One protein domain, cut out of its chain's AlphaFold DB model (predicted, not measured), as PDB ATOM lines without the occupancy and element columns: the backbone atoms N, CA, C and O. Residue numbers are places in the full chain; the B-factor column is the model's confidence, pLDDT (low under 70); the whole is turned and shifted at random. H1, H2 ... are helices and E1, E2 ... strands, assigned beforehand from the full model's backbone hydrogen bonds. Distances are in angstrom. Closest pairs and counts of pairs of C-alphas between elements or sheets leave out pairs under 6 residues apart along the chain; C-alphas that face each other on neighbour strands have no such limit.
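What this domain is: This is residues 161 to 228 of the 245 residues of an uncharacterized protein of Anthracocystis flocculosa (UniProt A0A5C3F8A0). With little regular structure, this is a small antiparallel sheet, E1 E2 E3 in order, a meander in which each strand neighbours the one before, with helix H1 past one end. Residues 218 to 224 stick out. The printed part has 68 residues, under half in named elements: three strands, then one helix, mixed in class. It is loose, radius of gyration of the C-alphas 14.0 A, spanning 38 by 29 by 25 A.

Where its parts are: Find C-alpha 191 at (165.197, 169.565, 192.631), where E2, residues 191 to 196, begins its 16.9 A. E1 is residues 177 to 181, 12.6 A; E3 is 206 to 209, 10.4 A. H1, residues 212 to 221, runs 13.6 A to C-alpha 221 at (150.487, 172.024, 182.857).

How they stand to each other: Inner strand E2 forms antiparallel hairpins with E1, 157 degrees, and E3, 169 degrees. Within hydrogen-bond range, find N 178 and O 194, 2.8 A, and N 193 and O 209, 2.7 A. H1, every O i to N i+4 pair within range, is not on the sheet.

The domain as a whole: The farthest C-alphas, Arg 201 and Gly 227, are 39.9 A apart. The printed part has no cut and no long link. Find pLDDT under 70 at residues 170 to 175, 198 to 199, 219 and 221 to 228.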
ATOM      1  N   ARG A 161     172.250 178.640 181.690       81.38
ATOM      2  CA  ARG A 161     172.408 177.849 180.448       81.38
ATOM      3  C   ARG A 161     172.049 176.357 180.620       81.38
ATOM      4  O   ARG A 161     172.016 175.622 179.640       81.38
ATOM      5  N   ALA A 162     171.793 175.912 181.850       83.75
ATOM      6  CA  ALA A 162     171.432 174.542 182.205       83.75
ATOM      7  C   ALA A 162     170.247 174.514 183.183       83.75
ATOM      8  O   ALA A 162     169.951 175.512 183.842       83.75
ATOM      9  N   ILE A 163     169.587 173.359 183.309       85.38
ATOM     10  CA  ILE A 163     168.574 173.126 184.345       85.38
ATOM     11  C   ILE A 163     169.295 172.902 185.678       85.38
ATOM     12  O   ILE A 163     169.907 171.858 185.890       85.38
ATOM     13  N   THR A 164     169.205 173.881 186.574       86.94
ATOM     14  CA  THR A 164     169.852 173.823 187.891       86.94
ATOM     15  C   THR A 164     168.930 173.158 188.910       86.94
ATOM     16  O   THR A 164     167.848 173.669 189.198       86.94
ATOM     17  N   LEU A 165     169.356 172.023 189.469       89.44
ATOM     18  CA  LEU A 165     168.667 171.328 190.558       89.44
ATOM     19  C   LEU A 165     169.483 171.472 191.845       89.44
ATOM     20  O   LEU A 165     170.707 171.379 191.816       89.44
ATOM     21  N   ALA A 166     168.809 171.677 192.971       87.50
ATOM     22  CA  ALA A 166     169.441 171.862 194.269       87.50
ATOM     23  C   ALA A 166     168.981 170.794 195.267       87.50
ATOM     24  O   ALA A 166     167.883 170.248 195.170       87.50
ATOM     25  N   ALA A 167     169.833 170.507 196.244       86.38
ATOM     26  CA  ALA A 167     169.510 169.693 197.404       86.38
ATOM     27  C   ALA A 167     170.152 170.335 198.643       86.38
ATOM     28  O   ALA A 167     171.169 171.024 198.510       86.38
ATOM     29  N   PRO A 168     169.589 170.141 199.848       82.50
ATOM     30  CA  PRO A 168     170.242 170.581 201.071       82.50
ATOM     31  C   PRO A 168     171.600 169.884 201.203       82.50
ATOM     32  O   PRO A 168     171.723 168.699 200.886       82.50
ATOM     33  N   ALA A 169     172.614 170.592 201.702       78.94
ATOM     34  CA  ALA A 169     173.884 169.954 202.039       78.94
ATOM     35  C   ALA A 169     173.645 168.800 203.033       78.94
ATOM     36  O   ALA A 169     172.795 168.908 203.916       78.94
ATOM     37  N   LEU A 170     174.409 167.706 202.933       65.69
ATOM     38  CA  LEU A 170     174.250 166.518 203.794       65.69
ATOM     39  C   LEU A 170     174.378 166.829 205.300       65.69
ATOM     40  O   LEU A 170     173.818 166.124 206.133       65.69
ATOM     41  N   THR A 171     175.068 167.910 205.666       57.78
ATOM     42  CA  THR A 171     175.186 168.413 207.047       57.78
ATOM     43  C   THR A 171     173.991 169.260 207.498       57.78
ATOM     44  O   THR A 171     173.813 169.511 208.688       57.78
ATOM     45  N   ALA A 172     173.133 169.676 206.568       58.31
ATOM     46  CA  ALA A 172     171.976 170.531 206.789       58.31
ATOM     47  C   ALA A 172     170.681 169.732 207.036       58.31
ATOM     48  O   ALA A 172     169.594 170.294 206.975       58.31
ATOM     49  N   VAL A 173     170.739 168.442 207.379       53.25
ATOM     50  CA  VAL A 173     169.540 167.616 207.663       53.25
ATOM     51  C   VAL A 173     168.691 168.175 208.829       53.25
ATOM     52  O   VAL A 173     167.505 167.879 208.933       53.25
ATOM     53  N   ARG A 174     169.249 169.068 209.663       54.38
ATOM     54  CA  ARG A 174     168.536 169.811 210.727       54.38
ATOM     55  C   ARG A 174     168.032 171.213 210.329       54.38
ATOM     56  O   ARG A 174     167.538 171.938 211.183       54.38
ATOM     57  N   SER A 175     168.176 171.627 209.071       60.81
ATOM     58  CA  SER A 175     168.097 173.045 208.666       60.81
ATOM     59  C   SER A 175     166.698 173.594 208.356       60.81
ATOM     60  O   SER A 175     166.584 174.771 208.035       60.81
ATOM     61  N   GLY A 176     165.633 172.788 208.428       71.81
ATOM     62  CA  GLY A 176     164.273 173.249 208.098       71.81
ATOM     63  C   GLY A 176     164.010 173.447 206.597       71.81
ATOM     64  O   GLY A 176     162.962 173.970 206.223       71.81
ATOM     65  N   TYR A 177     164.938 173.019 205.732       81.75
ATOM     66  CA  TYR A 177     164.745 172.998 204.283       81.75
ATOM     67  C   TYR A 177     164.018 171.723 203.853       81.75
ATOM     68  O   TYR A 177     164.377 170.613 204.249       81.75
ATOM     69  N   ARG A 178     163.027 171.876 202.977       86.31
ATOM     70  CA  ARG A 178     162.324 170.789 202.304       86.31
ATOM     71  C   ARG A 178     162.783 170.708 200.854       86.31
ATOM     72  O   ARG A 178     162.711 171.691 200.124       86.31
ATOM     73  N   CYS A 179     163.253 169.535 200.441       86.69
ATOM     74  CA  CYS A 179     163.613 169.271 199.051       86.69
ATOM     75  C   CYS A 179     162.416 168.696 198.284       86.69
ATOM     76  O   CYS A 179     161.687 167.847 198.801       86.69
ATOM     77  N   TYR A 180     162.257 169.126 197.038       88.06
ATOM     78  CA  TYR A 180     161.275 168.653 196.072       88.06
ATOM     79  C   TYR A 180     162.007 168.080 194.855       88.06
ATOM     80  O   TYR A 180     162.234 168.817 193.886       88.06
ATOM     81  N   PRO A 181     162.394 166.789 194.890       87.62
ATOM     82  CA  PRO A 181     163.098 166.142 193.791       87.62
ATOM     83  C   PRO A 181     162.373 166.331 192.458       87.62
ATOM     84  O   PRO A 181     161.147 166.245 192.381       87.62
ATOM     85  N   SER A 182     163.130 166.610 191.403       85.19
ATOM     86  CA  SER A 182     162.610 166.894 190.061       85.19
ATOM     87  C   SER A 182     163.360 166.071 189.012       85.19
ATOM     88  O   SER A 182     164.382 165.471 189.314       85.19
ATOM     89  N   ALA A 183     162.846 166.005 187.779       83.38
ATOM     90  CA  ALA A 183     163.472 165.271 186.667       83.38
ATOM     91  C   ALA A 183     163.693 163.756 186.906       83.38
ATOM     92  O   ALA A 183     164.558 163.140 186.281       83.38
ATOM     93  N   LEU A 184     162.881 163.136 187.773       82.94
ATOM     94  CA  LEU A 184     162.888 161.690 188.039       82.94
ATOM     95  C   LEU A 184     164.314 161.172 188.329       82.94
ATOM     96  O   LEU A 184     165.030 161.742 189.151       82.94
ATOM     97  N   ARG A 185     164.735 160.095 187.656       81.38
ATOM     98  CA  ARG A 185     166.062 159.489 187.817       81.38
ATOM     99  C   ARG A 185     167.197 160.417 187.394       81.38
ATOM    100  O   ARG A 185     168.245 160.394 188.027       81.38
ATOM    101  N   VAL A 186     166.975 161.247 186.373       84.25
ATOM    102  CA  VAL A 186     167.987 162.193 185.872       84.25
ATOM    103  C   VAL A 186     168.323 163.236 186.935       84.25
ATOM    104  O   VAL A 186     169.471 163.649 187.045       84.25
ATOM    105  N   GLY A 187     167.347 163.627 187.758       84.12
ATOM    106  CA  GLY A 187     167.584 164.575 188.841       84.12
ATOM    107  C   GLY A 187     168.262 163.985 190.074       84.12
ATOM    108  O   GLY A 187     168.669 164.749 190.939       84.12
ATOM    109  N   MET A 188     168.394 162.656 190.189       87.56
ATOM    110  CA  MET A 188     169.133 161.980 191.272       87.56
ATOM    111  C   MET A 188     168.759 162.448 192.698       87.56
ATOM    112  O   MET A 188     169.601 162.487 193.591       87.56
ATOM    113  N   GLY A 189     167.496 162.828 192.920       84.69
ATOM    114  CA  GLY A 189     167.015 163.339 194.213       84.69
ATOM    115  C   GLY A 189     167.172 164.852 194.426       84.69
ATOM    116  O   GLY A 189     166.658 165.377 195.412       84.69
ATOM    117  N   TYR A 190     167.813 165.564 193.499       89.00
ATOM    118  CA  TYR A 190     167.903 167.023 193.480       89.00
ATOM    119  C   TYR A 190     166.646 167.625 192.846       89.00
ATOM    120  O   TYR A 190     165.969 167.009 192.015       89.00
ATOM    121  N   GLY A 191     166.324 168.859 193.214       90.25
ATOM    122  CA  GLY A 191     165.197 169.565 192.631       90.25
ATOM    123  C   GLY A 191     165.013 170.965 193.189       90.25
ATOM    124  O   GLY A 191     165.953 171.756 193.213       90.25
ATOM    125  N   GLY A 192     163.779 171.280 193.571       89.31
ATOM    126  CA  GLY A 192     163.456 172.529 194.248       89.31
ATOM    127  C   GLY A 192     163.725 172.459 195.747       89.31
ATOM    128  O   GLY A 192     163.677 171.391 196.352       89.31
ATOM    129  N   LEU A 193     163.950 173.610 196.361       89.94
ATOM    130  CA  LEU A 193     164.071 173.799 197.796       89.94
ATOM    131  C   LEU A 193     162.964 174.732 198.279       89.94
ATOM    132  O   LEU A 193     162.675 175.745 197.647       89.94
ATOM    133  N   GLU A 194     162.371 174.407 199.418       89.56
ATOM    134  CA  GLU A 194     161.520 175.296 200.201       89.56
ATOM    135  C   GLU A 194     162.140 175.450 201.582       89.56
ATOM    136  O   GLU A 194     162.651 174.494 202.163       89.56
ATOM    137  N   PHE A 195     162.074 176.652 202.121       86.56
ATOM    138  CA  PHE A 195     162.468 176.952 203.480       86.56
ATOM    139  C   PHE A 195     161.408 177.840 204.114       86.56
ATOM    140  O   PHE A 195     160.955 178.804 203.499       86.56
ATOM    141  N   ARG A 196     161.018 177.525 205.348       85.25
ATOM    142  CA  ARG A 196     160.085 178.334 206.136       85.25
ATOM    143  C   ARG A 196     160.721 178.675 207.471       85.25
ATOM    144  O   ARG A 196     161.287 177.804 208.128       85.25
ATOM    145  N   SER A 197     160.610 179.930 207.881       81.19
ATOM    146  CA  SER A 197     161.100 180.405 209.170       81.19
ATOM    147  C   SER A 197     160.195 181.499 209.707       81.19
ATOM    148  O   SER A 197     159.812 182.407 208.989       81.19
ATOM    149  N   SER A 198     159.870 181.434 210.991       69.81
ATOM    150  CA  SER A 198     159.062 182.451 211.668       69.81
ATOM    151  C   SER A 198     159.896 183.555 212.327       69.81
ATOM    152  O   SER A 198     159.327 184.481 212.894       69.81
ATOM    153  N   SER A 199     161.232 183.466 212.295       67.94
ATOM    154  CA  SER A 199     162.110 184.249 213.182       67.94
ATOM    155  C   SER A 199     163.260 184.974 212.481       67.94
ATOM    156  O   SER A 199     164.181 185.461 213.146       67.94
ATOM    157  N   ARG A 200     163.247 185.078 211.146       73.81
ATOM    158  CA  ARG A 200     164.291 185.827 210.436       73.81
ATOM    159  C   ARG A 200     164.151 187.331 210.660       73.81
ATOM    160  O   ARG A 200     163.067 187.895 210.560       73.81
ATOM    161  N   ARG A 201     165.288 187.989 210.906       73.50
ATOM    162  CA  ARG A 201     165.362 189.448 211.112       73.50
ATOM    163  C   ARG A 201     165.101 190.261 209.844       73.50
ATOM    164  O   ARG A 201     164.783 191.437 209.953       73.50
ATOM    165  N   ASP A 202     165.250 189.652 208.670       76.81
ATOM    166  CA  ASP A 202     165.027 190.289 207.367       76.81
ATOM    167  C   ASP A 202     163.561 190.232 206.899       76.81
ATOM    168  O   ASP A 202     163.251 190.717 205.816       76.81
ATOM    169  N   GLY A 203     162.657 189.653 207.699       74.81
ATOM    170  CA  GLY A 203     161.229 189.564 207.383       74.81
ATOM    171  C   GLY A 203     160.858 188.471 206.374       74.81
ATOM    172  O   GLY A 203     159.673 188.275 206.112       74.81
ATOM    173  N   ILE A 204     161.825 187.715 205.841       80.88
ATOM    174  CA  ILE A 204     161.548 186.608 204.920       80.88
ATOM    175  C   ILE A 204     161.030 185.417 205.728       80.88
ATOM    176  O   ILE A 204     161.786 184.738 206.421       80.88
ATOM    177  N   SER A 205     159.733 185.137 205.631       82.75
ATOM    178  CA  SER A 205     159.120 184.010 206.344       82.75
ATOM    179  C   SER A 205     159.152 182.700 205.552       82.75
ATOM    180  O   SER A 205     159.079 181.601 206.111       82.75
ATOM    181  N   HIS A 206     159.275 182.806 204.231       86.31
ATOM    182  CA  HIS A 206     159.145 181.694 203.308       86.31
ATOM    183  C   HIS A 206     159.982 181.949 202.056       86.31
ATOM    184  O   HIS A 206     159.943 183.027 201.476       86.31
ATOM    185  N   PHE A 207     160.746 180.942 201.648       86.31
ATOM    186  CA  PHE A 207     161.594 180.982 200.469       86.31
ATOM    187  C   PHE A 207     161.409 179.704 199.659       86.31
ATOM    188  O   PHE A 207     161.414 178.605 200.217       86.31
ATOM    189  N   LYS A 208     161.289 179.841 198.339       88.56
ATOM    190  CA  LYS A 208     161.274 178.723 197.395       88.56
ATOM    191  C   LYS A 208     162.260 178.997 196.267       88.56
ATOM    192  O   LYS A 208     162.212 180.050 195.650       88.56
ATOM    193  N   ALA A 209     163.100 178.016 195.965       88.19
ATOM    194  CA  ALA A 209     163.981 178.024 194.805       88.19
ATOM    195  C   ALA A 209     163.749 176.753 193.999       88.19
ATOM    196  O   ALA A 209     163.780 175.656 194.543       88.19
ATOM    197  N   TYR A 210     163.505 176.873 192.704       87.06
ATOM    198  CA  TYR A 210     163.330 175.724 191.824       87.06
ATOM    199  C   TYR A 210     163.705 176.108 190.392       87.06
ATOM    200  O   TYR A 210     163.652 177.288 190.045       87.06
ATOM    201  N   PRO A 211     164.105 175.142 189.549       86.69
ATOM    202  CA  PRO A 211     164.471 175.426 188.165       86.69
ATOM    203  C   PRO A 211     163.305 176.039 187.383       86.69
ATOM    204  O   PRO A 211     162.146 175.660 187.573       86.69
ATOM    205  N   VAL A 212     163.631 176.873 186.391       82.12
ATOM    206  CA  VAL A 212     162.660 177.431 185.428       82.12
ATOM    207  C   VAL A 212     161.837 176.334 184.745       82.12
ATOM    208  O   VAL A 212     160.659 176.536 184.476       82.12
ATOM    209  N   LEU A 213     162.400 175.135 184.554       82.94
ATOM    210  CA  LEU A 213     161.656 173.971 184.064       82.94
ATOM    211  C   LEU A 213     160.372 173.712 184.873       82.94
ATOM    212  O   LEU A 213     159.322 173.455 184.293       82.94
ATOM    213  N   VAL A 214     160.432 173.807 186.205       79.38
ATOM    214  CA  VAL A 214     159.259 173.613 187.071       79.38
ATOM    215  C   VAL A 214     158.263 174.764 186.907       79.38
ATOM    216  O   VAL A 214     157.062 174.512 186.936       79.38
ATOM    217  N   HIS A 215     158.719 176.002 186.678       76.75
ATOM    218  CA  HIS A 215     157.833 177.119 186.325       76.75
ATOM    219  C   HIS A 215     157.122 176.891 184.991       76.75
ATOM    220  O   HIS A 215     155.909 177.064 184.927       76.75
ATOM    221  N   VAL A 216     157.846 176.460 183.953       77.38
ATOM    222  CA  VAL A 216     157.262 176.135 182.646       77.38
ATOM    223  C   VAL A 216     156.222 175.037 182.819       77.38
ATOM    224  O   VAL A 216     155.072 175.242 182.458       77.38
ATOM    225  N   LEU A 217     156.571 173.923 183.469       77.06
ATOM    226  CA  LEU A 217     155.621 172.842 183.744       77.06
ATOM    227  C   LEU A 217     154.394 173.342 184.512       77.06
ATOM    228  O   LEU A 217     153.279 173.018 184.130       77.06
ATOM    229  N   LYS A 218     154.557 174.171 185.547       73.44
ATOM    230  CA  LYS A 218     153.414 174.775 186.243       73.44
ATOM    231  C   LYS A 218     152.580 175.664 185.325       73.44
ATOM    232  O   LYS A 218     151.368 175.588 185.415       73.44
ATOM    233  N   GLY A 219     153.193 176.468 184.461       69.75
ATOM    234  CA  GLY A 219     152.491 177.389 183.565       69.75
ATOM    235  C   GLY A 219     151.728 176.682 182.445       69.75
ATOM    236  O   GLY A 219     150.570 177.002 182.201       69.75
ATOM    237  N   VAL A 220     152.336 175.686 181.788       70.88
ATOM    238  CA  VAL A 220     151.690 174.960 180.675       70.88
ATOM    239  C   VAL A 220     150.818 173.797 181.158       70.88
ATOM    240  O   VAL A 220     149.860 173.421 180.490       70.88
ATOM    241  N   ALA A 221     151.129 173.224 182.323       63.38
ATOM    242  CA  ALA A 221     150.487 172.024 182.857       63.38
ATOM    243  C   ALA A 221     149.676 172.289 184.142       63.38
ATOM    244  O   ALA A 221     149.260 171.330 184.795       63.38
ATOM    245  N   GLN A 222     149.395 173.558 184.495       53.34
ATOM    246  CA  GLN A 222     148.691 173.955 185.733       53.34
ATOM    247  C   GLN A 222     147.377 173.196 185.954       53.34
ATOM    248  O   GLN A 222     146.991 172.939 187.090       53.34
ATOM    249  N   ARG A 223     146.711 172.801 184.861       49.75
ATOM    250  CA  ARG A 223     145.486 171.988 184.872       49.75
ATOM    251  C   ARG A 223     145.693 170.524 184.484       49.75
ATOM    252  O   ARG A 223     144.839 169.703 184.790       49.75
ATOM    253  N   ALA A 224     146.818 170.171 183.866       52.12
ATOM    254  CA  ALA A 224     147.111 168.786 183.496       52.12
ATOM    255  C   ALA A 224     147.451 167.911 184.721       52.12
ATOM    256  O   ALA A 224     147.302 166.695 184.665       52.12
ATOM    257  N   GLY A 225     147.874 168.525 185.836       47.25
ATOM    258  CA  GLY A 225     148.138 167.852 187.117       47.25
ATOM    259  C   GLY A 225     147.049 168.010 188.188       47.25
ATOM    260  O   GLY A 225     147.138 167.358 189.221       47.25
ATOM    261  N   GLN A 226     146.020 168.839 187.960       42.81
ATOM    262  CA  GLN A 226     144.851 168.963 188.852       42.81
ATOM    263  C   GLN A 226     143.777 167.900 188.583       42.81
ATOM    264  O   GLN A 226     142.668 167.969 189.109       42.81
ATOM    265  N   GLY A 227     144.112 166.873 187.800       39.31
ATOM    266  CA  GLY A 227     143.399 165.612 187.865       39.31
ATOM    267  C   GLY A 227     143.655 164.986 189.229       39.31
ATOM    268  O   GLY A 227     144.586 164.199 189.385       39.31
ATOM    269  N   GLY A 228     142.806 165.298 190.207       40.16
ATOM    270  CA  GLY A 228     142.504 164.377 191.292       40.16
ATOM    271  C   GLY A 228     141.855 163.128 190.705       40.16
ATOM    272  O   GLY A 228     140.679 162.879 190.929       40.16
TER     273      GLY A 228